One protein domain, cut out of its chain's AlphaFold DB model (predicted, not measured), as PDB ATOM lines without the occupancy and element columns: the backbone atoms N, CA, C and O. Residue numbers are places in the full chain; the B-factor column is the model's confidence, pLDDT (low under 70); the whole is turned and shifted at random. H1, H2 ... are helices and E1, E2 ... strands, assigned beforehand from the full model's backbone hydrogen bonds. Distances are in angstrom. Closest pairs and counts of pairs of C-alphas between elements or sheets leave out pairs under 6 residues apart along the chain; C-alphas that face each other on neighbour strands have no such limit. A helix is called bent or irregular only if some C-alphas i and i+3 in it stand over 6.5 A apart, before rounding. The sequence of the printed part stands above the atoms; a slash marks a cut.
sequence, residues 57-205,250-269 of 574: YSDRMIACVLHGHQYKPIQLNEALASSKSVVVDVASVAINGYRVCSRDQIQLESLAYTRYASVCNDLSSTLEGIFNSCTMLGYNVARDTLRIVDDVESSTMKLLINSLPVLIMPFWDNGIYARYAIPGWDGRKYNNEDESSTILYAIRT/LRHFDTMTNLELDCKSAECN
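Overview. This is residues 57 to 205 and 250 to 269 of the 574 residues of an uncharacterized protein of Globisporangium ultimum (strain ATCC 200006 / CBS 805.95 / DAOM BR144) (UniProt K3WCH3). A strongly twisted five-stranded sheet, E2 E1 E7 E8 E9, curls round H2a, the first arm of a long bent helix; a second sheet, E3 E6 E5 E4, packs crosswise on it, partly face to face, with short H1 packed on both. Beyond E9, a small sheet, E10 E11 E12, packs on the second arm, H2b. The 169 printed residues, with two named helices and twelve named strands in the order E1 E2 H1 E3 E4 H2 E5 to E12, are of mixed class; the second sheet is mixed, the others antiparallel. The whole is compact, with a radius of gyration of the C-alphas of 15.6 A and spans of 47, 40 and 29 A.

Arrangement. Start at E1, residues 62 to 67, and E2, residues 70 to 75, an antiparallel hairpin with N 65 and O 72 2.9 A apart. H1, residues 76 to 81, stands up from their sheet at a height of 9.1 A. Look next at the second sheet, E3, residues 85 to 89, E6, 157 to 160, E5, 146 to 150, and E4, 98 to 100, where N 86 and O 159, N 148 and O 158, and N 98 and O 147 are each 2.9 A apart. H2, residues 110 to 137, was assigned as one helix by its hydrogen bonds but is bent, with C-alphas 125 and 128 7.9 A apart; H2a, 110 to 125, and H2b, 128 to 137, are about perpendicular at 74 degrees. E4, H2 and E5 form a strand-helix-strand unit, two parallel strands joined through a helix, with a right-handed crossover. E1 is also the neighbour of E7, residues 163 to 170, with N 62 and O 168 2.9 A apart. E7, E8, residues 178 to 182, and E9, 190 to 192, form a meander, each strand the antiparallel neighbour of the one before; N 167 and O 181 are 2.8 A apart, N 180 and O 192 2.9 A. This sheet and the second form a sandwich, two sheets face to face, their strands at 67 degrees. H2a is on the opposite face from H1; its closest C-alphas to E2 are Ala 117 and Lys 72, 5.4 A. H2b is on the third sheet, E10, residues 199 to 203, E11, 250 to 254, and E12, 259 to 261, at a height over the sheet of 9.2 A, and lies over E11; in this sheet N 200 and O 253, and N 261 and O 252, are each 2.8 A apart. In H1, H2a and H2b every O i to N i+4 pair is within hydrogen-bond range.

Along the chain. Find C-alpha 62 at (10.369, -21.668, 91.809), where E1 begins; E2 spans 16.2 A. H2a runs 22.9 A from C-alpha 110 at (2.949, -11.727, 84.977), and H2b 14.4 A. E7 is 17.8 A long and bends by 69 degrees at residue 166. E12 ends at C-alpha 261, (-0.122, -20.039, 117.677).

Size, cuts and confidence. The C-alphas farthest apart, those of Ala 91 and Ala 266, are 49.9 A apart. Residues 206 to 249 are not printed; C-alphas 205 and 250 are 10.0 A apart across the cut. Of the links printed whole, none is long. Confidence is low, with pLDDT under 70, at 42 residues, among them 89 to 95, 186 to 205 and 262 to 269.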
ATOM      1  N   TYR A  57       3.932 -32.141  93.378       63.19
ATOM      2  CA  TYR A  57       4.845 -31.262  92.666       63.19
ATOM      3  C   TYR A  57       6.318 -31.439  93.037       63.19
ATOM      4  O   TYR A  57       6.748 -31.107  94.142       63.19
ATOM      5  N   SER A  58       7.103 -31.900  92.069       64.38
ATOM      6  CA  SER A  58       8.565 -31.807  92.025       64.38
ATOM      7  C   SER A  58       9.044 -31.096  90.750       64.38
ATOM      8  O   SER A  58      10.241 -30.877  90.616       64.38
ATOM      9  N   ASP A  59       8.129 -30.715  89.846       70.38
ATOM     10  CA  ASP A  59       8.400 -30.399  88.435       70.38
ATOM     11  C   ASP A  59       8.215 -28.923  88.030       70.38
ATOM     12  O   ASP A  59       8.743 -28.483  87.014       70.38
ATOM     13  N   ARG A  60       7.486 -28.136  88.829       79.75
ATOM     14  CA  ARG A  60       7.086 -26.742  88.525       79.75
ATOM     15  C   ARG A  60       7.595 -25.720  89.539       79.75
ATOM     16  O   ARG A  60       6.926 -24.751  89.892       79.75
ATOM     17  N   MET A  61       8.782 -25.992  90.058       87.00
ATOM     18  CA  MET A  61       9.353 -25.292  91.200       87.00
ATOM     19  C   MET A  61       9.871 -23.898  90.874       87.00
ATOM     20  O   MET A  61      10.351 -23.631  89.772       87.00
ATOM     21  N   ILE A  62       9.847 -23.029  91.881       89.81
ATOM     22  CA  ILE A  62      10.369 -21.668  91.809       89.81
ATOM     23  C   ILE A  62      11.430 -21.488  92.895       89.81
ATOM     24  O   ILE A  62      11.270 -21.922  94.038       89.81
ATOM     25  N   ALA A  63      12.523 -20.827  92.527       91.94
ATOM     26  CA  ALA A  63      13.578 -20.418  93.439       91.94
ATOM     27  C   ALA A  63      13.637 -18.889  93.529       91.94
ATOM     28  O   ALA A  63      13.417 -18.182  92.544       91.94
ATOM     29  N   CYS A  64      13.983 -18.371  94.705       93.44
ATOM     30  CA  CYS A  64      14.261 -16.951  94.902       93.44
ATOM     31  C   CYS A  64      15.762 -16.703  94.754       93.44
ATOM     32  O   CYS A  64      16.542 -17.099  95.620       93.44
ATOM     33  N   VAL A  65      16.173 -16.041  93.670       93.38
ATOM     34  CA  VAL A  65      17.585 -15.779  93.345       93.38
ATOM     35  C   VAL A  65      17.880 -14.287  93.405       93.38
ATOM     36  O   VAL A  65      17.103 -13.461  92.927       93.38
ATOM     37  N   LEU A  66      19.019 -13.935  93.991       92.00
ATOM     38  CA  LEU A  66      19.474 -12.564  94.143       92.00
ATOM     39  C   LEU A  66      19.797 -11.958  92.776       92.00
ATOM     40  O   LEU A  66      20.623 -12.463  92.010       92.00
ATOM     41  N   HIS A  67      19.161 -10.831  92.498       89.62
ATOM     42  CA  HIS A  67      19.381 -10.014  91.319       89.62
ATOM     43  C   HIS A  67      19.610  -8.566  91.754       89.62
ATOM     44  O   HIS A  67      18.669  -7.827  92.046       89.62
ATOM     45  N   GLY A  68      20.881  -8.160  91.809       88.56
ATOM     46  CA  GLY A  68      21.276  -6.888  92.415       88.56
ATOM     47  C   GLY A  68      21.115  -6.952  93.934       88.56
ATOM     48  O   GLY A  68      21.802  -7.731  94.586       88.56
ATOM     49  N   HIS A  69      20.196  -6.155  94.483       88.00
ATOM     50  CA  HIS A  69      19.922  -6.079  95.927       88.00
ATOM     51  C   HIS A  69      18.605  -6.744  96.348       88.00
ATOM     52  O   HIS A  69      18.204  -6.620  97.500       88.00
ATOM     53  N   GLN A  70      17.902  -7.405  95.427       91.38
ATOM     54  CA  GLN A  70      16.594  -8.001  95.693       91.38
ATOM     55  C   GLN A  70      16.550  -9.445  95.207       91.38
ATOM     56  O   GLN A  70      17.107  -9.774  94.156       91.38
ATOM     57  N   TYR A  71      15.861 -10.302  95.957       92.69
ATOM     58  CA  TYR A  71      15.552 -11.658  95.519       92.69
ATOM     59  C   TYR A  71      14.377 -11.632  94.545       92.69
ATOM     60  O   TYR A  71      13.337 -11.045  94.834       92.69
ATOM     61  N   LYS A  72      14.546 -12.270  93.387       93.50
ATOM     62  CA  LYS A  72      13.510 -12.386  92.358       93.50
ATOM     63  C   LYS A  72      13.167 -13.854  92.101       93.50
ATOM     64  O   LYS A  72      14.065 -14.696  92.180       93.50
ATOM     65  N   PRO A  73      11.901 -14.160  91.777       93.50
ATOM     66  CA  PRO A  73      11.497 -15.509  91.438       93.50
ATOM     67  C   PRO A  73      12.045 -15.878  90.062       93.50
ATOM     68  O   PRO A  73      11.983 -15.091  89.116       93.50
ATOM     69  N   ILE A  74      12.575 -17.088  89.963       91.06
ATOM     70  CA  ILE A  74      12.987 -17.728  88.719       91.06
ATOM     71  C   ILE A  74      12.501 -19.173  88.759       91.06
ATOM     72  O   ILE A  74      12.459 -19.789  89.829       91.06
ATOM     73  N   GLN A  75      12.125 -19.726  87.610       89.81
ATOM     74  CA  GLN A  75      11.812 -21.146  87.561       89.81
ATOM     75  C   GLN A  75      13.052 -21.969  87.866       89.81
ATOM     76  O   GLN A  75      14.155 -21.645  87.425       89.81
ATOM     77  N   LEU A  76      12.869 -23.053  88.611       88.38
ATOM     78  CA  LEU A  76      13.992 -23.854  89.060       88.38
ATOM     79  C   LEU A  76      14.768 -24.445  87.881       88.38
ATOM     80  O   LEU A  76      15.989 -24.365  87.875       88.38
ATOM     81  N   ASN A  77      14.080 -24.953  86.859       85.44
ATOM     82  CA  ASN A  77      14.718 -25.502  85.663       85.44
ATOM     83  C   ASN A  77      15.604 -24.476  84.944       85.44
ATOM     84  O   ASN A  77      16.748 -24.769  84.600       85.44
ATOM     85  N   GLU A  78      15.120 -23.241  84.795       87.12
ATOM     86  CA  GLU A  78      15.904 -22.136  84.237       87.12
ATOM     87  C   GLU A  78      17.112 -21.801  85.129       87.12
ATOM     88  O   GLU A  78      18.230 -21.609  84.648       87.12
ATOM     89  N   ALA A  79      16.913 -21.788  86.448       87.25
ATOM     90  CA  ALA A  79      17.972 -21.525  87.411       87.25
ATOM     91  C   ALA A  79      19.069 -22.604  87.380       87.25
ATOM     92  O   ALA A  79      20.256 -22.268  87.415       87.25
ATOM     93  N   LEU A  80      18.686 -23.879  87.260       85.69
ATOM     94  CA  LEU A  80      19.593 -25.026  87.169       85.69
ATOM     95  C   LEU A  80      20.347 -25.075  85.836       85.69
ATOM     96  O   LEU A  80      21.512 -25.472  85.829       85.69
ATOM     97  N   ALA A  81      19.716 -24.651  84.737       81.19
ATOM     98  CA  ALA A  81      20.348 -24.546  83.420       81.19
ATOM     99  C   ALA A  81      21.306 -23.344  83.302       81.19
ATOM    100  O   ALA A  81      22.166 -23.310  82.421       81.19
ATOM    101  N   SER A  82      21.170 -22.346  84.178       79.88
ATOM    102  CA  SER A  82      22.024 -21.157  84.187       79.88
ATOM    103  C   SER A  82      23.393 -21.400  84.840       79.88
ATOM    104  O   SER A  82      23.576 -22.320  85.637       79.88
ATOM    105  N   SER A  83      24.347 -20.490  84.605       69.31
ATOM    106  CA  SER A  83      25.669 -20.476  85.263       69.31
ATOM    107  C   SER A  83      25.630 -20.231  86.779       69.31
ATOM    108  O   SER A  83      26.676 -20.158  87.423       69.31
ATOM    109  N   LYS A  84      24.437 -20.069  87.362       72.88
ATOM    110  CA  LYS A  84      24.241 -19.843  88.799       72.88
ATOM    111  C   LYS A  84      24.198 -21.136  89.609       72.88
ATOM    112  O   LYS A  84      24.141 -21.063  90.836       72.88
ATOM    113  N   SER A  85      24.194 -22.296  88.954       81.06
ATOM    114  CA  SER A  85      24.268 -23.589  89.624       81.06
ATOM    115  C   SER A  85      25.710 -24.111  89.656       81.06
ATOM    116  O   SER A  85      26.445 -24.017  88.675       81.06
ATOM    117  N   VAL A  86      26.132 -24.651  90.801       81.38
ATOM    118  CA  VAL A  86      27.431 -25.321  90.962       81.38
ATOM    119  C   VAL A  86      27.200 -26.749  91.422       81.38
ATOM    120  O   VAL A  86      26.476 -26.986  92.386       81.38
ATOM    121  N   VAL A  87      27.812 -27.706  90.730       80.50
ATOM    122  CA  VAL A  87      27.778 -29.124  91.106       80.50
ATOM    123  C   VAL A  87      28.732 -29.334  92.282       80.50
ATOM    124  O   VAL A  87      29.905 -28.985  92.180       80.50
ATOM    125  N   VAL A  88      28.232 -29.867  93.400       72.44
ATOM    126  CA  VAL A  88      28.993 -29.960  94.662       72.44
ATOM    127  C   VAL A  88      29.227 -31.389  95.139       72.44
ATOM    128  O   VAL A  88      30.264 -31.644  95.744       72.44
ATOM    129  N   ASP A  89      28.331 -32.332  94.845       62.97
ATOM    130  CA  ASP A  89      28.523 -33.741  95.214       62.97
ATOM    131  C   ASP A  89      28.233 -34.659  94.020       62.97
ATOM    132  O   ASP A  89      27.228 -34.483  93.330       62.97
ATOM    133  N   VAL A  90      29.142 -35.609  93.778       55.31
ATOM    134  CA  VAL A  90      29.111 -36.614  92.696       55.31
ATOM    135  C   VAL A  90      29.192 -38.041  93.278       55.31
ATOM    136  O   VAL A  90      29.102 -39.017  92.541       55.31
ATOM    137  N   ALA A  91      29.347 -38.202  94.603       50.06
ATOM    138  CA  ALA A  91      29.806 -39.453  95.216       50.06
ATOM    139  C   ALA A  91      28.822 -40.122  96.196       50.06
ATOM    140  O   ALA A  91      29.215 -41.039  96.910       50.06
ATOM    141  N   SER A  92      27.533 -39.761  96.206       50.53
ATOM    142  CA  SER A  92      26.434 -40.491  96.889       50.53
ATOM    143  C   SER A  92      26.495 -40.642  98.426       50.53
ATOM    144  O   SER A  92      25.574 -41.212  99.009       50.53
ATOM    145  N   VAL A  93      27.509 -40.113  99.122       48.81
ATOM    146  CA  VAL A  93      27.699 -40.394 100.562       48.81
ATOM    147  C   VAL A  93      26.778 -39.553 101.464       48.81
ATOM    148  O   VAL A  93      26.379 -40.021 102.532       48.81
ATOM    149  N   ALA A  94      26.367 -38.348 101.049       54.16
ATOM    150  CA  ALA A  94      25.426 -37.528 101.822       54.16
ATOM    151  C   ALA A  94      24.683 -36.487 100.962       54.16
ATOM    152  O   ALA A  94      24.804 -35.284 101.185       54.16
ATOM    153  N   ILE A  95      23.867 -36.942 100.007       64.00
ATOM    154  CA  ILE A  95      23.005 -36.043  99.226       64.00
ATOM    155  C   ILE A  95      21.947 -35.427 100.158       64.00
ATOM    156  O   ILE A  95      20.986 -36.088 100.550       64.00
ATOM    157  N   ASN A  96      22.134 -34.157 100.522       71.81
ATOM    158  CA  ASN A  96      21.244 -33.386 101.398       71.81
ATOM    159  C   ASN A  96      20.498 -32.263 100.652       71.81
ATOM    160  O   ASN A  96      20.074 -31.280 101.260       71.81
ATOM    161  N   GLY A  97      20.294 -32.430  99.341       76.06
ATOM    162  CA  GLY A  97      19.450 -31.564  98.515       76.06
ATOM    163  C   GLY A  97      17.987 -32.006  98.459       76.06
ATOM    164  O   GLY A  97      17.647 -33.130  98.837       76.06
ATOM    165  N   TYR A  98      17.122 -31.115  97.976       79.12
ATOM    166  CA  TYR A  98      15.750 -31.443  97.599       79.12
ATOM    167  C   TYR A  98      15.745 -32.015  96.178       79.12
ATOM    168  O   TYR A  98      16.240 -31.376  95.248       79.12
ATOM    169  N   ARG A  99      15.225 -33.229  96.011       80.62
ATOM    170  CA  ARG A  99      15.171 -33.901  94.709       80.62
ATOM    171  C   ARG A  99      13.942 -33.436  93.931       80.62
ATOM    172  O   ARG A  99      12.840 -33.401  94.479       80.62
ATOM    173  N   VAL A 100      14.174 -33.024  92.688       80.94
ATOM    174  CA  VAL A 100      13.183 -32.404  91.797       80.94
ATOM    175  C   VAL A 100      13.114 -33.161  90.480       80.94
ATOM    176  O   VAL A 100      14.087 -33.800  90.089       80.94
ATOM    177  N   CYS A 101      11.976 -33.076  89.800       78.88
ATOM    178  CA  CYS A 101      11.829 -33.560  88.434       78.88
ATOM    179  C   CYS A 101      11.971 -32.372  87.480       78.88
ATOM    180  O   CYS A 101      11.590 -31.256  87.826       78.88
ATOM    181  N   SER A 102      12.493 -32.594  86.276       73.00
ATOM    182  CA  SER A 102      12.469 -31.550  85.254       73.00
ATOM    183  C   SER A 102      11.152 -31.597  84.487       73.00
ATOM    184  O   SER A 102      10.723 -32.662  84.041       73.00
ATOM    185  N   ARG A 103      10.543 -30.431  84.271       72.81
ATOM    186  CA  ARG A 103       9.525 -30.237  83.244       72.81
ATOM    187  C   ARG A 103       9.840 -29.012  82.406       72.81
ATOM    188  O   ARG A 103       9.846 -27.875  82.880       72.81
ATOM    189  N   ASP A 104      10.098 -29.257  81.133       62.53
ATOM    190  CA  ASP A 104      10.269 -28.193  80.159       62.53
ATOM    191  C   ASP A 104       8.910 -27.524  79.875       62.53
ATOM    192  O   ASP A 104       7.860 -28.152  80.017       62.53
ATOM    193  N   GLN A 105       8.933 -26.273  79.397       64.38
ATOM    194  CA  GLN A 105       7.794 -25.537  78.802       64.38
ATOM    195  C   GLN A 105       6.858 -24.742  79.726       64.38
ATOM    196  O   GLN A 105       5.939 -24.103  79.215       64.38
ATOM    197  N   ILE A 106       7.066 -24.693  81.041       71.44
ATOM    198  CA  ILE A 106       6.284 -23.769  81.878       71.44
ATOM    199  C   ILE A 106       6.938 -22.387  81.777       71.44
ATOM    200  O   ILE A 106       8.151 -22.277  81.865       71.44
ATOM    201  N   GLN A 107       6.175 -21.305  81.622       80.56
ATOM    202  CA  GLN A 107       6.679 -19.934  81.785       80.56
ATOM    203  C   GLN A 107       5.879 -19.228  82.875       80.56
ATOM    204  O   GLN A 107       4.664 -19.401  82.961       80.56
ATOM    205  N   LEU A 108       6.579 -18.463  83.716       81.56
ATOM    206  CA  LEU A 108       5.970 -17.673  84.783       81.56
ATOM    207  C   LEU A 108       5.181 -16.507  84.177       81.56
ATOM    208  O   LEU A 108       5.761 -15.601  83.580       81.56
ATOM    209  N   GLU A 109       3.862 -16.529  84.344       82.44
ATOM    210  CA  GLU A 109       2.975 -15.438  83.934       82.44
ATOM    211  C   GLU A 109       3.163 -14.193  84.813       82.44
ATOM    212  O   GLU A 109       3.647 -14.273  85.943       82.44
ATOM    213  N   SER A 110       2.753 -13.024  84.309       83.75
ATOM    214  CA  SER A 110       2.949 -11.727  84.977       83.75
ATOM    215  C   SER A 110       2.387 -11.696  86.400       83.75
ATOM    216  O   SER A 110       3.075 -11.253  87.317       83.75
ATOM    217  N   LEU A 111       1.165 -12.198  86.601       82.19
ATOM    218  CA  LEU A 111       0.507 -12.214  87.908       82.19
ATOM    219  C   LEU A 111       1.255 -13.108  88.907       82.19
ATOM    220  O   LEU A 111       1.556 -12.675  90.023       82.19
ATOM    221  N   ALA A 112       1.593 -14.332  88.491       84.69
ATOM    222  CA  ALA A 112       2.360 -15.270  89.303       84.69
ATOM    223  C   ALA A 112       3.743 -14.694  89.638       84.69
ATOM    224  O   ALA A 112       4.158 -14.715  90.794       84.69
ATOM    225  N   TYR A 113       4.424 -14.090  88.659       89.81
ATOM    226  CA  TYR A 113       5.707 -13.424  88.865       89.81
ATOM    227  C   TYR A 113       5.615 -12.307  89.909       89.81
ATOM    228  O   TYR A 113       6.415 -12.276  90.842       89.81
ATOM    229  N   THR A 114       4.633 -11.408  89.795       89.19
ATOM    230  CA  THR A 114       4.437 -10.320  90.763       89.19
ATOM    231  C   THR A 114       4.151 -10.860  92.161       89.19
ATOM    232  O   THR A 114       4.732 -10.371  93.133       89.19
ATOM    233  N   ARG A 115       3.314 -11.900  92.278       87.81
ATOM    234  CA  ARG A 115       3.039 -12.544  93.567       87.81
ATOM    235  C   ARG A 115       4.310 -13.143  94.163       87.81
ATOM    236  O   ARG A 115       4.639 -12.840  95.306       87.81
ATOM    237  N   TYR A 116       5.053 -13.933  93.391       90.06
ATOM    238  CA  TYR A 116       6.264 -14.583  93.882       90.06
ATOM    239  C   TYR A 116       7.422 -13.615  94.120       90.06
ATOM    240  O   TYR A 116       8.263 -13.886  94.969       90.06
ATOM    241  N   ALA A 117       7.451 -12.456  93.462       91.31
ATOM    242  CA  ALA A 117       8.381 -11.383  93.796       91.31
ATOM    243  C   ALA A 117       8.119 -10.823  95.200       91.31
ATOM    244  O   ALA A 117       9.065 -10.664  95.971       91.31
ATOM    245  N   SER A 118       6.849 -10.605  95.562       89.75
ATOM    246  CA  SER A 118       6.476 -10.238  96.934       89.75
ATOM    247  C   SER A 118       6.853 -11.342  97.920       89.75
ATOM    248  O   SER A 118       7.505 -11.069  98.920       89.75
ATOM    249  N   VAL A 119       6.528 -12.600  97.602       89.00
ATOM    250  CA  VAL A 119       6.853 -13.749  98.465       89.00
ATOM    251  C   VAL A 119       8.361 -13.886  98.675       89.00
ATOM    252  O   VAL A 119       8.791 -14.095  99.802       89.00
ATOM    253  N   CYS A 120       9.189 -13.733  97.638       91.56
ATOM    254  CA  CYS A 120      10.644 -13.770  97.785       91.56
ATOM    255  C   CYS A 120      11.164 -12.660  98.708       91.56
ATOM    256  O   CYS A 120      12.085 -12.897  99.491       91.56
ATOM    257  N   ASN A 121      10.576 -11.464  98.635       89.88
ATOM    258  CA  ASN A 121      10.915 -10.368  99.534       89.88
ATOM    259  C   ASN A 121      10.529 -10.703 100.982       89.88
ATOM    260  O   ASN A 121      11.366 -10.608 101.881       89.88
ATOM    261  N   ASP A 122       9.311 -11.193 101.196       86.44
ATOM    262  CA  ASP A 122       8.834 -11.546 102.529       86.44
ATOM    263  C   ASP A 122       9.646 -12.698 103.132       86.44
ATOM    264  O   ASP A 122      10.087 -12.601 104.278       86.44
ATOM    265  N   LEU A 123       9.930 -13.747 102.351       88.56
ATOM    266  CA  LEU A 123      10.794 -14.863 102.750       88.56
ATOM    267  C   LEU A 123      12.186 -14.371 103.146       88.56
ATOM    268  O   LEU A 123      12.734 -14.841 104.137       88.56
ATOM    269  N   SER A 124      12.756 -13.415 102.407       89.94
ATOM    270  CA  SER A 124      14.061 -12.847 102.757       89.94
ATOM    271  C   SER A 124      14.026 -12.072 104.079       89.94
ATOM    272  O   SER A 124      14.983 -12.139 104.845       89.94
ATOM    273  N   SER A 125      12.911 -11.396 104.379       87.94
ATOM    274  CA  SER A 125      12.736 -10.621 105.614       87.94
ATOM    275  C   SER A 125      12.391 -11.475 106.839       87.94
ATOM    276  O   SER A 125      12.712 -11.095 107.961       87.94
ATOM    277  N   THR A 126      11.778 -12.643 106.630       86.88
ATOM    278  CA  THR A 126      11.294 -13.546 107.691       86.88
ATOM    279  C   THR A 126      12.174 -14.778 107.888       86.88
ATOM    280  O   THR A 126      11.888 -15.618 108.742       86.88
ATOM    281  N   LEU A 127      13.267 -14.898 107.128       87.94
ATOM    282  CA  LEU A 127      14.076 -16.114 107.046       87.94
ATOM    283  C   LEU A 127      14.582 -16.608 108.409       87.94
ATOM    284  O   LEU A 127      14.567 -17.807 108.688       87.94
ATOM    285  N   GLU A 128      14.996 -15.688 109.281       87.12
ATOM    286  CA  GLU A 128      15.455 -16.024 110.630       87.12
ATOM    287  C   GLU A 128      14.337 -16.644 111.477       87.12
ATOM    288  O   GLU A 128      14.555 -17.655 112.150       87.12
ATOM    289  N   GLY A 129      13.122 -16.103 111.389       83.62
ATOM    290  CA  GLY A 129      11.974 -16.648 112.102       83.62
ATOM    291  C   GLY A 129      11.530 -18.009 111.582       83.62
ATOM    292  O   GLY A 129      11.175 -18.900 112.364       83.62
ATOM    293  N   ILE A 130      11.676 -18.234 110.273       84.06
ATOM    294  CA  ILE A 130      11.504 -19.560 109.676       84.06
ATOM    295  C   ILE A 130      12.519 -20.546 110.265       84.06
ATOM    296  O   ILE A 130      12.142 -21.627 110.720       84.06
ATOM    297  N   PHE A 131      13.803 -20.181 110.340       86.50
ATOM    298  CA  PHE A 131      14.829 -21.054 110.918       86.50
ATOM    299  C   PHE A 131      14.614 -21.345 112.404       86.50
ATOM    300  O   PHE A 131      14.841 -22.480 112.841       86.50
ATOM    301  N   ASN A 132      14.164 -20.360 113.178       84.62
ATOM    302  CA  ASN A 132      13.845 -20.541 114.592       84.62
ATOM    303  C   ASN A 132      12.681 -21.525 114.764       84.62
ATOM    304  O   ASN A 132      12.803 -22.487 115.525       84.62
ATOM    305  N   SER A 133      11.623 -21.373 113.966       80.19
ATOM    306  CA  SER A 133      10.472 -22.284 113.946       80.19
ATOM    307  C   SER A 133      10.879 -23.716 113.573       80.19
ATOM    308  O   SER A 133      10.530 -24.674 114.267       80.19
ATOM    309  N   CYS A 134      11.706 -23.884 112.534       78.19
ATOM    310  CA  CYS A 134      12.274 -25.182 112.154       78.19
ATOM    311  C   CYS A 134      13.066 -25.821 113.305       78.19
ATOM    312  O   CYS A 134      12.900 -27.008 113.597       78.19
ATOM    313  N   THR A 135      13.887 -25.026 113.993       82.00
ATOM    314  CA  THR A 135      14.708 -25.485 115.122       82.00
ATOM    315  C   THR A 135      13.834 -25.916 116.304       82.00
ATOM    316  O   THR A 135      14.064 -26.981 116.875       82.00
ATOM    317  N   MET A 136      12.772 -25.164 116.626       76.19
ATOM    318  CA  MET A 136      11.795 -25.520 117.670       76.19
ATOM    319  C   MET A 136      11.072 -26.843 117.387       76.19
ATOM    320  O   MET A 136      10.703 -27.579 118.305       76.19
ATOM    321  N   LEU A 137      10.875 -27.171 116.112       72.62
ATOM    322  CA  LEU A 137      10.291 -28.440 115.679       72.62
ATOM    323  C   LEU A 137      11.293 -29.604 115.688       72.62
ATOM    324  O   LEU A 137      10.876 -30.766 115.634       72.62
ATOM    325  N   GLY A 138      12.586 -29.300 115.825       74.25
ATOM    326  CA  GLY A 138      13.686 -30.260 115.834       74.25
ATOM    327  C   GLY A 138      14.259 -30.568 114.449       74.25
ATOM    328  O   GLY A 138      14.864 -31.625 114.289       74.25
ATOM    329  N   TYR A 139      14.051 -29.693 113.460       74.56
ATOM    330  CA  TYR A 139      14.656 -29.811 112.131       74.56
ATOM    331  C   TYR A 139      16.014 -29.106 112.077       74.56
ATOM    332  O   TYR A 139      16.148 -27.965 112.521       74.56
ATOM    333  N   ASN A 140      17.005 -29.760 111.468       79.31
ATOM    334  CA  ASN A 140      18.300 -29.152 111.172       79.31
ATOM    335  C   ASN A 140      18.342 -28.689 109.708       79.31
ATOM    336  O   ASN A 140      18.836 -29.403 108.840       79.31
ATOM    337  N   VAL A 141      17.778 -27.515 109.424       81.56
ATOM    338  CA  VAL A 141      17.603 -26.997 108.055       81.56
ATOM    339  C   VAL A 141      18.853 -26.323 107.477       81.56
ATOM    340  O   VAL A 141      19.644 -25.723 108.207       81.56
ATOM    341  N   ALA A 142      19.024 -26.394 106.154       81.75
ATOM    342  CA  ALA A 142      20.030 -25.625 105.428       81.75
ATOM    343  C   ALA A 142      19.744 -24.119 105.548       81.75
ATOM    344  O   ALA A 142      18.603 -23.681 105.403       81.75
ATOM    345  N   ARG A 143      20.786 -23.330 105.838       85.25
ATOM    346  CA  ARG A 143      20.673 -21.881 106.098       85.25
ATOM    347  C   ARG A 143      21.389 -21.008 105.069       85.25
ATOM    348  O   ARG A 143      21.260 -19.793 105.113       85.25
ATOM    349  N   ASP A 144      22.168 -21.619 104.187       83.06
ATOM    350  CA  ASP A 144      23.109 -20.964 103.285       83.06
ATOM    351  C   ASP A 144      22.513 -20.724 101.893       83.06
ATOM    352  O   ASP A 144      22.283 -19.583 101.509       83.06
ATOM    353  N   THR A 145      22.277 -21.790 101.130       87.12
ATOM    354  CA  THR A 145      21.831 -21.728  99.732       87.12
ATOM    355  C   THR A 145      20.878 -22.872  99.422       87.12
ATOM    356  O   THR A 145      20.855 -23.892 100.119       87.12
ATOM    357  N   LEU A 146      20.081 -22.716  98.364       88.12
ATOM    358  CA  LEU A 146      19.195 -23.776  97.910       88.12
ATOM    359  C   LEU A 146      20.000 -24.945  97.329       88.12
ATOM    360  O   LEU A 146      20.828 -24.769  96.431       88.12
ATOM    361  N   ARG A 147      19.717 -26.146  97.836       87.06
ATOM    362  CA  ARG A 147      20.372 -27.400  97.449       87.06
ATOM    363  C   ARG A 147      19.397 -28.286  96.712       87.06
ATOM    364  O   ARG A 147      18.352 -28.628  97.266       87.06
ATOM    365  N   ILE A 148      19.755 -28.688  95.503       86.56
ATOM    366  CA  ILE A 148      18.855 -29.391  94.596       86.56
ATOM    367  C   ILE A 148      19.532 -30.634  94.042       86.56
ATOM    368  O   ILE A 148      20.721 -30.623  93.738       86.56
ATOM    369  N   VAL A 149      18.762 -31.704  93.908       85.25
ATOM    370  CA  VAL A 149      19.158 -32.901  93.170       85.25
ATOM    371  C   VAL A 149      18.319 -32.926  91.905       85.25
ATOM    372  O   VAL A 149      17.099 -33.068  91.974       85.25
ATOM    373  N   ASP A 150      18.985 -32.675  90.788       80.75
ATOM    374  CA  ASP A 150      18.368 -32.466  89.481       80.75
ATOM    375  C   ASP A 150      18.047 -33.818  88.848       80.75
ATOM    376  O   ASP A 150      18.966 -34.450  88.335       80.75
ATOM    377  N   ASP A 151      16.782 -34.242  88.937       78.44
ATOM    378  CA  ASP A 151      16.204 -35.544  88.559       78.44
ATOM    379  C   ASP A 151      16.139 -36.608  89.674       78.44
ATOM    380  O   ASP A 151      16.947 -36.643  90.610       78.44
ATOM    381  N   VAL A 152      15.155 -37.512  89.573       76.44
ATOM    382  CA  VAL A 152      14.901 -38.593  90.535       76.44
ATOM    383  C   VAL A 152      16.076 -39.557  90.601       76.44
ATOM    384  O   VAL A 152      16.517 -39.931  91.691       76.44
ATOM    385  N   GLU A 153      16.653 -39.897  89.451       78.56
ATOM    386  CA  GLU A 153      17.751 -40.858  89.397       78.56
ATOM    387  C   GLU A 153      19.134 -40.244  89.579       78.56
ATOM    388  O   GLU A 153      20.105 -40.949  89.855       78.56
ATOM    389  N   SER A 154      19.221 -38.917  89.562       77.81
ATOM    390  CA  SER A 154      20.486 -38.207  89.678       77.81
ATOM    391  C   SER A 154      21.181 -38.436  91.021       77.81
ATOM    392  O   SER A 154      20.584 -38.366  92.104       77.81
ATOM    393  N   SER A 155      22.483 -38.688  90.946       76.69
ATOM    394  CA  SER A 155      23.402 -38.707  92.086       76.69
ATOM    395  C   SER A 155      24.091 -37.358  92.300       76.69
ATOM    396  O   SER A 155      24.895 -37.226  93.221       76.69
ATOM    397  N   THR A 156      23.788 -36.362  91.459       79.00
ATOM    398  CA  THR A 156      24.472 -35.069  91.461       79.00
ATOM    399  C   THR A 156      23.680 -34.018  92.224       79.00
ATOM    400  O   THR A 156      22.519 -33.745  91.921       79.00
ATOM    401  N   MET A 157      24.322 -33.401  93.215       85.00
ATOM    402  CA  MET A 157      23.750 -32.263  93.930       85.00
ATOM    403  C   MET A 157      24.269 -30.953  93.341       85.00
ATOM    404  O   MET A 157      25.480 -30.745  93.224       85.00
ATOM    405  N   LYS A 158      23.345 -30.046  93.031       87.56
ATOM    406  CA  LYS A 158      23.608 -28.679  92.588       87.56
ATOM    407  C   LYS A 158      23.266 -27.691  93.705       87.56
ATOM    408  O   LYS A 158      22.210 -27.781  94.330       87.56
ATOM    409  N   LEU A 159      24.155 -26.731  93.942       88.19
ATOM    410  CA  LEU A 159      23.890 -25.549  94.757       88.19
ATOM    411  C   LEU A 159      23.507 -24.391  93.850       88.19
ATOM    412  O   LEU A 159      24.215 -24.107  92.884       88.19
ATOM    413  N   LEU A 160      22.423 -23.697  94.182       89.69
ATOM    414  CA  LEU A 160      22.047 -22.469  93.498       89.69
ATOM    415  C   LEU A 160      22.650 -21.276  94.242       89.69
ATOM    416  O   LEU A 160      22.195 -20.900  95.325       89.69
ATOM    417  N   ILE A 161      23.702 -20.686  93.681       89.25
ATOM    418  CA  ILE A 161      24.433 -19.592  94.327       89.25
ATOM    419  C   ILE A 161      23.550 -18.342  94.392       89.25
ATOM    420  O   ILE A 161      22.777 -18.054  93.476       89.25
ATOM    421  N   ASN A 162      23.690 -17.582  95.483       90.50
ATOM    422  CA  ASN A 162      22.931 -16.362  95.751       90.50
ATOM    423  C   ASN A 162      21.409 -16.593  95.738       90.50
ATOM    424  O   ASN A 162      20.660 -15.765  95.234       90.50
ATOM    425  N   SER A 163      20.941 -17.721  96.270       92.31
ATOM    426  CA  SER A 163      19.514 -18.025  96.411       92.31
ATOM    427  C   SER A 163      19.100 -18.114  97.877       92.31
ATOM    428  O   SER A 163      19.935 -18.383  98.740       92.31
ATOM    429  N   LEU A 164      17.814 -17.899  98.163       91.75
ATOM    430  CA  LEU A 164      17.249 -18.270  99.464       91.75
ATOM    431  C   LEU A 164      17.193 -19.803  99.572       91.75
ATOM    432  O   LEU A 164      16.851 -20.450  98.582       91.75
ATOM    433  N   PRO A 165      17.420 -20.405 100.752       89.44
ATOM    434  CA  PRO A 165      17.360 -21.860 100.937       89.44
ATOM    435  C   PRO A 165      15.924 -22.422 100.950       89.44
ATOM    436  O   PRO A 165      15.695 -23.535 101.414       89.44
ATOM    437  N   VAL A 166      14.948 -21.659 100.448       87.69
ATOM    438  CA  VAL A 166      13.525 -22.004 100.428       87.69
ATOM    439  C   VAL A 166      13.102 -22.304  98.995       87.69
ATOM    440  O   VAL A 166      13.286 -21.482  98.096       87.69
ATOM    441  N   LEU A 167      12.509 -23.476  98.793       87.56
ATOM    442  CA  LEU A 167      11.883 -23.886  97.546       87.56
ATOM    443  C   LEU A 167      10.403 -23.507  97.561       87.56
ATOM    444  O   LEU A 167       9.690 -23.862  98.498       87.56
ATOM    445  N   ILE A 168       9.940 -22.822  96.519       87.44
ATOM    446  CA  ILE A 168       8.528 -22.491  96.320       87.44
ATOM    447  C   ILE A 168       7.919 -23.537  95.383       87.44
ATOM    448  O   ILE A 168       8.437 -23.777  94.291       87.44
ATOM    449  N   MET A 169       6.814 -24.143  95.809       82.94
ATOM    450  CA  MET A 169       6.167 -25.281  95.157       82.94
ATOM    451  C   MET A 169       4.696 -24.949  94.853       82.94
ATOM    452  O   MET A 169       3.826 -25.221  95.685       82.94
ATOM    453  N   PRO A 170       4.397 -24.310  93.708       81.31
ATOM    454  CA  PRO A 170       3.029 -23.971  93.316       81.31
ATOM    455  C   PRO A 170       2.117 -25.205  93.278       81.31
ATOM    456  O   PRO A 170       2.545 -26.269  92.836       81.31
ATOM    457  N   PHE A 171       0.854 -25.057  93.696       75.31
ATOM    458  CA  PHE A 171      -0.132 -26.151  93.630       75.31
ATOM    459  C   PHE A 171      -0.553 -26.505  92.193       75.31
ATOM    460  O   PHE A 171      -1.068 -27.586  91.949       75.31
ATOM    461  N   TRP A 172      -0.381 -25.598  91.236       76.44
ATOM    462  CA  TRP A 172      -0.616 -25.842  89.812       76.44
ATOM    463  C   TRP A 172       0.221 -24.865  88.981       76.44
ATOM    464  O   TRP A 172       0.860 -23.958  89.523       76.44
ATOM    465  N   ASP A 173       0.227 -25.045  87.661       77.19
ATOM    466  CA  ASP A 173       0.987 -24.189  86.743       77.19
ATOM    467  C   ASP A 173       0.512 -22.732  86.857       77.19
ATOM    468  O   ASP A 173      -0.679 -22.454  86.735       77.19
ATOM    469  N   ASN A 174       1.437 -21.804  87.132       77.31
ATOM    470  CA  ASN A 174       1.141 -20.388  87.405       77.31
ATOM    471  C   ASN A 174       0.162 -20.131  88.569       77.31
ATOM    472  O   ASN A 174      -0.372 -19.029  88.700       77.31
ATOM    473  N   GLY A 175      -0.044 -21.105  89.460       78.56
ATOM    474  CA  GLY A 175      -0.806 -20.889  90.685       78.56
ATOM    475  C   GLY A 175      -0.147 -19.828  91.558       78.56
ATOM    476  O   GLY A 175       1.068 -19.838  91.732       78.56
ATOM    477  N   ILE A 176      -0.942 -18.912  92.115       79.06
ATOM    478  CA  ILE A 176      -0.479 -17.899  93.086       79.06
ATOM    479  C   ILE A 176      -0.343 -18.459  94.508       79.06
ATOM    480  O   ILE A 176       0.206 -17.799  95.391       79.06
ATOM    481  N   TYR A 177      -0.854 -19.673  94.713       77.44
ATOM    482  CA  TYR A 177      -0.790 -20.419  95.957       77.44
ATOM    483  C   TYR A 177       0.271 -21.515  95.830       77.44
ATOM    484  O   TYR A 177       0.310 -22.247  94.835       77.44
ATOM    485  N   ALA A 178       1.113 -21.645  96.852       77.94
ATOM    486  CA  ALA A 178       2.239 -22.569  96.865       77.94
ATOM    487  C   ALA A 178       2.455 -23.178  98.249       77.94
ATOM    488  O   ALA A 178       2.022 -22.639  99.263       77.94
ATOM    489  N   ARG A 179       3.182 -24.291  98.269       78.69
ATOM    490  CA  ARG A 179       3.858 -24.819  99.453       78.69
ATOM    491  C   ARG A 179       5.300 -24.334  99.468       78.69
ATOM    492  O   ARG A 179       5.874 -24.047  98.417       78.69
ATOM    493  N   TYR A 180       5.914 -24.324 100.643       80.06
ATOM    494  CA  TYR A 180       7.329 -23.992 100.781       80.06
ATOM    495  C   TYR A 180       8.089 -25.147 101.411       80.06
ATOM    496  O   TYR A 180       7.583 -25.796 102.325       80.06
ATOM    497  N   ALA A 181       9.302 -25.410 100.935       79.31
ATOM    498  CA  ALA A 181      10.157 -26.447 101.500       79.31
ATOM    499  C   ALA A 181      11.580 -25.954 101.747       79.31
ATOM    500  O   ALA A 181      12.124 -25.187 100.958       79.31
ATOM    501  N   ILE A 182      12.195 -26.432 102.831       80.75
ATOM    502  CA  ILE A 182      13.613 -26.194 103.130       80.75
ATOM    503  C   ILE A 182      14.301 -27.552 103.317       80.75
ATOM    504  O   ILE A 182      13.830 -28.356 104.135       80.75
ATOM    505  N   PRO A 183      15.389 -27.843 102.577       76.75
ATOM    506  CA  PRO A 183      16.140 -29.078 102.755       76.75
ATOM    507  C   PRO A 183      16.873 -29.088 104.103       76.75
ATOM    508  O   PRO A 183      17.390 -28.064 104.554       76.75
ATOM    509  N   GLY A 184      16.934 -30.254 104.745       73.88
ATOM    510  CA  GLY A 184      17.661 -30.470 105.991       73.88
ATOM    511  C   GLY A 184      19.052 -31.052 105.784       73.88
ATOM    512  O   GLY A 184      19.290 -31.858 104.885       73.88
ATOM    513  N   TRP A 185      19.970 -30.695 106.677       71.75
ATOM    514  CA  TRP A 185      21.281 -31.328 106.824       71.75
ATOM    515  C   TRP A 185      21.184 -32.760 107.341       71.75
ATOM    516  O   TRP A 185      22.009 -33.602 107.002       71.75
ATOM    517  N   ASP A 186      20.175 -33.027 108.163       59.41
ATOM    518  CA  ASP A 186      19.853 -34.336 108.728       59.41
ATOM    519  C   ASP A 186      19.059 -35.224 107.755       59.41
ATOM    520  O   ASP A 186      18.657 -36.334 108.109       59.41
ATOM    521  N   GLY A 187      18.816 -34.738 106.533       55.94
ATOM    522  CA  GLY A 187      17.918 -35.376 105.589       55.94
ATOM    523  C   GLY A 187      16.458 -35.268 106.021       55.94
ATOM    524  O   GLY A 187      15.659 -36.113 105.654       55.94
ATOM    525  N   ARG A 188      16.028 -34.282 106.804       57.81
ATOM    526  CA  ARG A 188      14.592 -34.042 107.009       57.81
ATOM    527  C   ARG A 188      14.192 -32.773 106.281       57.81
ATOM    528  O   ARG A 188      14.823 -31.741 106.458       57.81
ATOM    529  N   LYS A 189      13.126 -32.832 105.479       59.03
ATOM    530  CA  LYS A 189      12.560 -31.610 104.896       59.03
ATOM    531  C   LYS A 189      11.614 -30.959 105.887       59.03
ATOM    532  O   LYS A 189      10.813 -31.634 106.537       59.03
ATOM    533  N   TYR A 190      11.690 -29.643 105.944       53.16
ATOM    534  CA  TYR A 190      10.628 -28.829 106.500       53.16
ATOM    535  C   TYR A 190       9.656 -28.475 105.376       53.16
ATOM    536  O   TYR A 190      10.101 -27.974 104.346       53.16
ATOM    537  N   ASN A 191       8.362 -28.734 105.576       52.81
ATOM    538  CA  ASN A 191       7.295 -28.313 104.671       52.81
ATOM    539  C   ASN A 191       6.412 -27.292 105.382       52.81
ATOM    540  O   ASN A 191       5.950 -27.560 106.493       52.81
ATOM    541  N   ASN A 192       6.164 -26.174 104.706       52.97
ATOM    542  CA  ASN A 192       5.128 -25.216 105.043       52.97
ATOM    543  C   ASN A 192       3.968 -25.323 104.041       52.97
ATOM    544  O   ASN A 192       4.190 -25.260 102.828       52.97
ATOM    545  N   GLU A 193       2.748 -25.467 104.551       51.56
ATOM    546  CA  GLU A 193       1.506 -25.422 103.778       51.56
ATOM    547  C   GLU A 193       0.706 -24.144 104.061       51.56
ATOM    548  O   GLU A 193      -0.292 -24.238 104.761       51.56
ATOM    549  N   ASP A 194       1.082 -22.976 103.520       51.44
ATOM    550  CA  ASP A 194       0.105 -21.876 103.373       51.44
ATOM    551  C   ASP A 194       0.513 -20.749 102.417       51.44
ATOM    552  O   ASP A 194       1.618 -20.688 101.894       51.44
ATOM    553  N   GLU A 195      -0.444 -19.851 102.212       50.91
ATOM    554  CA  GLU A 195      -0.563 -18.760 101.253       50.91
ATOM    555  C   GLU A 195       0.103 -17.451 101.698       50.91
ATOM    556  O   GLU A 195       0.254 -16.529 100.883       50.91
ATOM    557  N   SER A 196       0.518 -17.374 102.969       49.69
ATOM    558  CA  SER A 196       1.226 -16.231 103.546       49.69
ATOM    559  C   SER A 196       2.643 -16.601 103.977       49.69
ATOM    560  O   SER A 196       2.873 -17.579 104.678       49.69
ATOM    561  N   SER A 197       3.603 -15.762 103.603       50.88
ATOM    562  CA  SER A 197       4.999 -15.786 104.059       50.88
ATOM    563  C   SER A 197       5.153 -15.515 105.566       50.88
ATOM    564  O   SER A 197       6.184 -15.847 106.152       50.88
ATOM    565  N   THR A 198       4.133 -14.923 106.198       53.81
ATOM    566  CA  THR A 198       4.153 -14.529 107.616       53.81
ATOM    567  C   THR A 198       3.664 -15.611 108.577       53.81
ATOM    568  O   THR A 198       4.012 -15.575 109.753       53.81
ATOM    569  N   ILE A 199       2.874 -16.580 108.101       56.25
ATOM    570  CA  ILE A 199       2.358 -17.682 108.923       56.25
ATOM    571  C   ILE A 199       2.838 -18.999 108.323       56.25
ATOM    572  O   ILE A 199       2.567 -19.331 107.172       56.25
ATOM    573  N   LEU A 200       3.567 -19.761 109.127       61.75
ATOM    574  CA  LEU A 200       4.070 -21.078 108.787       61.75
ATOM    575  C   LEU A 200       3.202 -22.175 109.398       61.75
ATOM    576  O   LEU A 200       2.993 -22.221 110.607       61.75
ATOM    577  N   TYR A 201       2.815 -23.132 108.574       60.66
ATOM    578  CA  TYR A 201       2.073 -24.334 108.906       60.66
ATOM    579  C   TYR A 201       3.036 -25.492 108.833       60.66
ATOM    580  O   TYR A 201       3.422 -25.951 107.763       60.66
ATOM    581  N   ALA A 202       3.450 -25.962 109.992       60.31
ATOM    582  CA  ALA A 202       4.476 -26.961 110.089       60.31
ATOM    583  C   ALA A 202       3.948 -28.250 110.690       60.31
ATOM    584  O   ALA A 202       3.266 -28.287 111.714       60.31
ATOM    585  N   ILE A 203       4.380 -29.341 110.086       58.62
ATOM    586  CA  ILE A 203       4.152 -30.685 110.582       58.62
ATOM    587  C   ILE A 203       5.387 -31.072 111.393       58.62
ATOM    588  O   ILE A 203       6.508 -31.038 110.880       58.62
ATOM    589  N   ARG A 204       5.221 -31.471 112.661       54.69
ATOM    590  CA  ARG A 204       6.297 -32.183 113.369       54.69
ATOM    591  C   ARG A 204       6.241 -33.639 112.938       54.69
ATOM    592  O   ARG A 204       5.463 -34.406 113.497       54.69
ATOM    593  N   THR A 205       7.066 -34.036 111.975       50.28
ATOM    594  CA  THR A 205       7.218 -35.455 111.643       50.28
ATOM    595  C   THR A 205       7.793 -36.172 112.866       50.28
ATOM    596  O   THR A 205       8.977 -36.074 113.192       50.28
ATOM    597  N   LEU A 250      -1.004 -30.310 112.270       64.25
ATOM    598  CA  LEU A 250      -0.451 -29.038 111.807       64.25
ATOM    599  C   LEU A 250      -0.267 -28.087 113.002       64.25
ATOM    600  O   LEU A 250      -1.174 -27.910 113.818       64.25
ATOM    601  N   ARG A 251       0.926 -27.503 113.128       68.12
ATOM    602  CA  ARG A 251       1.282 -26.476 114.119       68.12
ATOM    603  C   ARG A 251       1.534 -25.168 113.388       68.12
ATOM    604  O   ARG A 251       2.123 -25.193 112.311       68.12
ATOM    605  N   HIS A 252       1.122 -24.054 113.974       73.44
ATOM    606  CA  HIS A 252       1.163 -22.757 113.309       73.44
ATOM    607  C   HIS A 252       2.192 -21.871 113.999       73.44
ATOM    608  O   HIS A 252       2.228 -21.814 115.226       73.44
ATOM    609  N   PHE A 253       3.036 -21.206 113.222       72.56
ATOM    610  CA  PHE A 253       4.070 -20.304 113.715       72.56
ATOM    611  C   PHE A 253       3.966 -18.978 112.982       72.56
ATOM    612  O   PHE A 253       3.932 -18.948 111.755       72.56
ATOM    613  N   ASP A 254       3.953 -17.887 113.725       73.31
ATOM    614  CA  ASP A 254       4.110 -16.554 113.164       73.31
ATOM    615  C   ASP A 254       5.610 -16.248 113.038       73.31
ATOM    616  O   ASP A 254       6.345 -16.239 114.029       73.31
ATOM    617  N   THR A 255       6.085 -16.033 111.808       73.75
ATOM    618  CA  THR A 255       7.510 -15.785 111.520       73.75
ATOM    619  C   THR A 255       7.960 -14.378 111.848       73.75
ATOM    620  O   THR A 255       9.160 -14.147 111.986       73.75
ATOM    621  N   MET A 256       7.022 -13.444 111.985       76.88
ATOM    622  CA  MET A 256       7.316 -12.075 112.390       76.88
ATOM    623  C   MET A 256       7.507 -12.002 113.904       76.88
ATOM    624  O   MET A 256       8.413 -11.321 114.381       76.88
ATOM    625  N   THR A 257       6.666 -12.710 114.665       79.12
ATOM    626  CA  THR A 257       6.719 -12.699 116.137       79.12
ATOM    627  C   THR A 257       7.536 -13.841 116.739       79.12
ATOM    628  O   THR A 257       7.894 -13.765 117.914       79.12
ATOM    629  N   ASN A 258       7.891 -14.866 115.956       74.00
ATOM    630  CA  ASN A 258       8.559 -16.095 116.407       74.00
ATOM    631  C   ASN A 258       7.771 -16.881 117.462       74.00
ATOM    632  O   ASN A 258       8.359 -17.581 118.292       74.00
ATOM    633  N   LEU A 259       6.444 -16.769 117.441       79.19
ATOM    634  CA  LEU A 259       5.562 -17.440 118.386       79.19
ATOM    635  C   LEU A 259       4.763 -18.543 117.700       79.19
ATOM    636  O   LEU A 259       4.303 -18.408 116.568       79.19
ATOM    637  N   GLU A 260       4.593 -19.649 118.417       74.81
ATOM    638  CA  GLU A 260       3.638 -20.682 118.037       74.81
ATOM    639  C   GLU A 260       2.224 -20.235 118.417       74.81
ATOM    640  O   GLU A 260       1.986 -19.813 119.550       74.81
ATOM    641  N   LEU A 261       1.287 -20.363 117.481       73.81
ATOM    642  CA  LEU A 261      -0.122 -20.039 117.677       73.81
ATOM    643  C   LEU A 261      -0.884 -21.289 118.155       73.81
ATOM    644  O   LEU A 261      -0.798 -22.355 117.535       73.81
ATOM    645  N   ASP A 262      -1.652 -21.171 119.246       66.69
ATOM    646  CA  ASP A 262      -2.526 -22.253 119.727       66.69
ATOM    647  C   ASP A 262      -3.889 -22.203 119.022       66.69
ATOM    648  O   ASP A 262      -4.822 -21.506 119.419       66.69
ATOM    649  N   CYS A 263      -4.021 -23.006 117.973       63.62
ATOM    650  CA  CYS A 263      -5.215 -23.057 117.128       63.62
ATOM    651  C   CYS A 263      -6.439 -23.724 117.760       63.62
ATOM    652  O   CYS A 263      -7.428 -23.974 117.073       63.62
ATOM    653  N   LYS A 264      -6.405 -24.040 119.058       58.78
ATOM    654  CA  LYS A 264      -7.588 -24.520 119.782       58.78
ATOM    655  C   LYS A 264      -8.613 -23.417 120.035       58.78
ATOM    656  O   LYS A 264      -9.790 -23.725 120.206       58.78
ATOM    657  N   SER A 265      -8.188 -22.155 120.058       48.88
ATOM    658  CA  SER A 265      -9.038 -21.000 120.343       48.88
ATOM    659  C   SER A 265      -9.069 -20.033 119.160       48.88
ATOM    660  O   SER A 265      -8.413 -19.007 119.201       48.88
ATOM    661  N   ALA A 266      -9.832 -20.368 118.115       49.75
ATOM    662  CA  ALA A 266     -10.364 -19.465 117.075       49.75
ATOM    663  C   ALA A 266      -9.402 -18.558 116.257       49.75
ATOM    664  O   ALA A 266      -9.866 -17.928 115.312       49.75
ATOM    665  N   GLU A 267      -8.103 -18.489 116.559       52.50
ATOM    666  CA  GLU A 267      -7.164 -17.531 115.944       52.50
ATOM    667  C   GLU A 267      -6.449 -18.059 114.694       52.50
ATOM    668  O   GLU A 267      -5.851 -17.286 113.947       52.50
ATOM    669  N   CYS A 268      -6.548 -19.357 114.408       59.91
ATOM    670  CA  CYS A 268      -6.034 -19.930 113.167       59.91
ATOM    671  C   CYS A 268      -7.175 -19.990 112.161       59.91
ATOM    672  O   CYS A 268      -7.929 -20.964 112.107       59.91
ATOM    673  N   ASN A 269      -7.354 -18.895 111.421       56.03
ATOM    674  CA  ASN A 269      -8.345 -18.857 110.359       56.03
ATOM    675  C   ASN A 269      -8.000 -19.935 109.317       56.03
ATOM    676  O   ASN A 269      -6.852 -19.993 108.878       56.03
TER     677      ASN A 269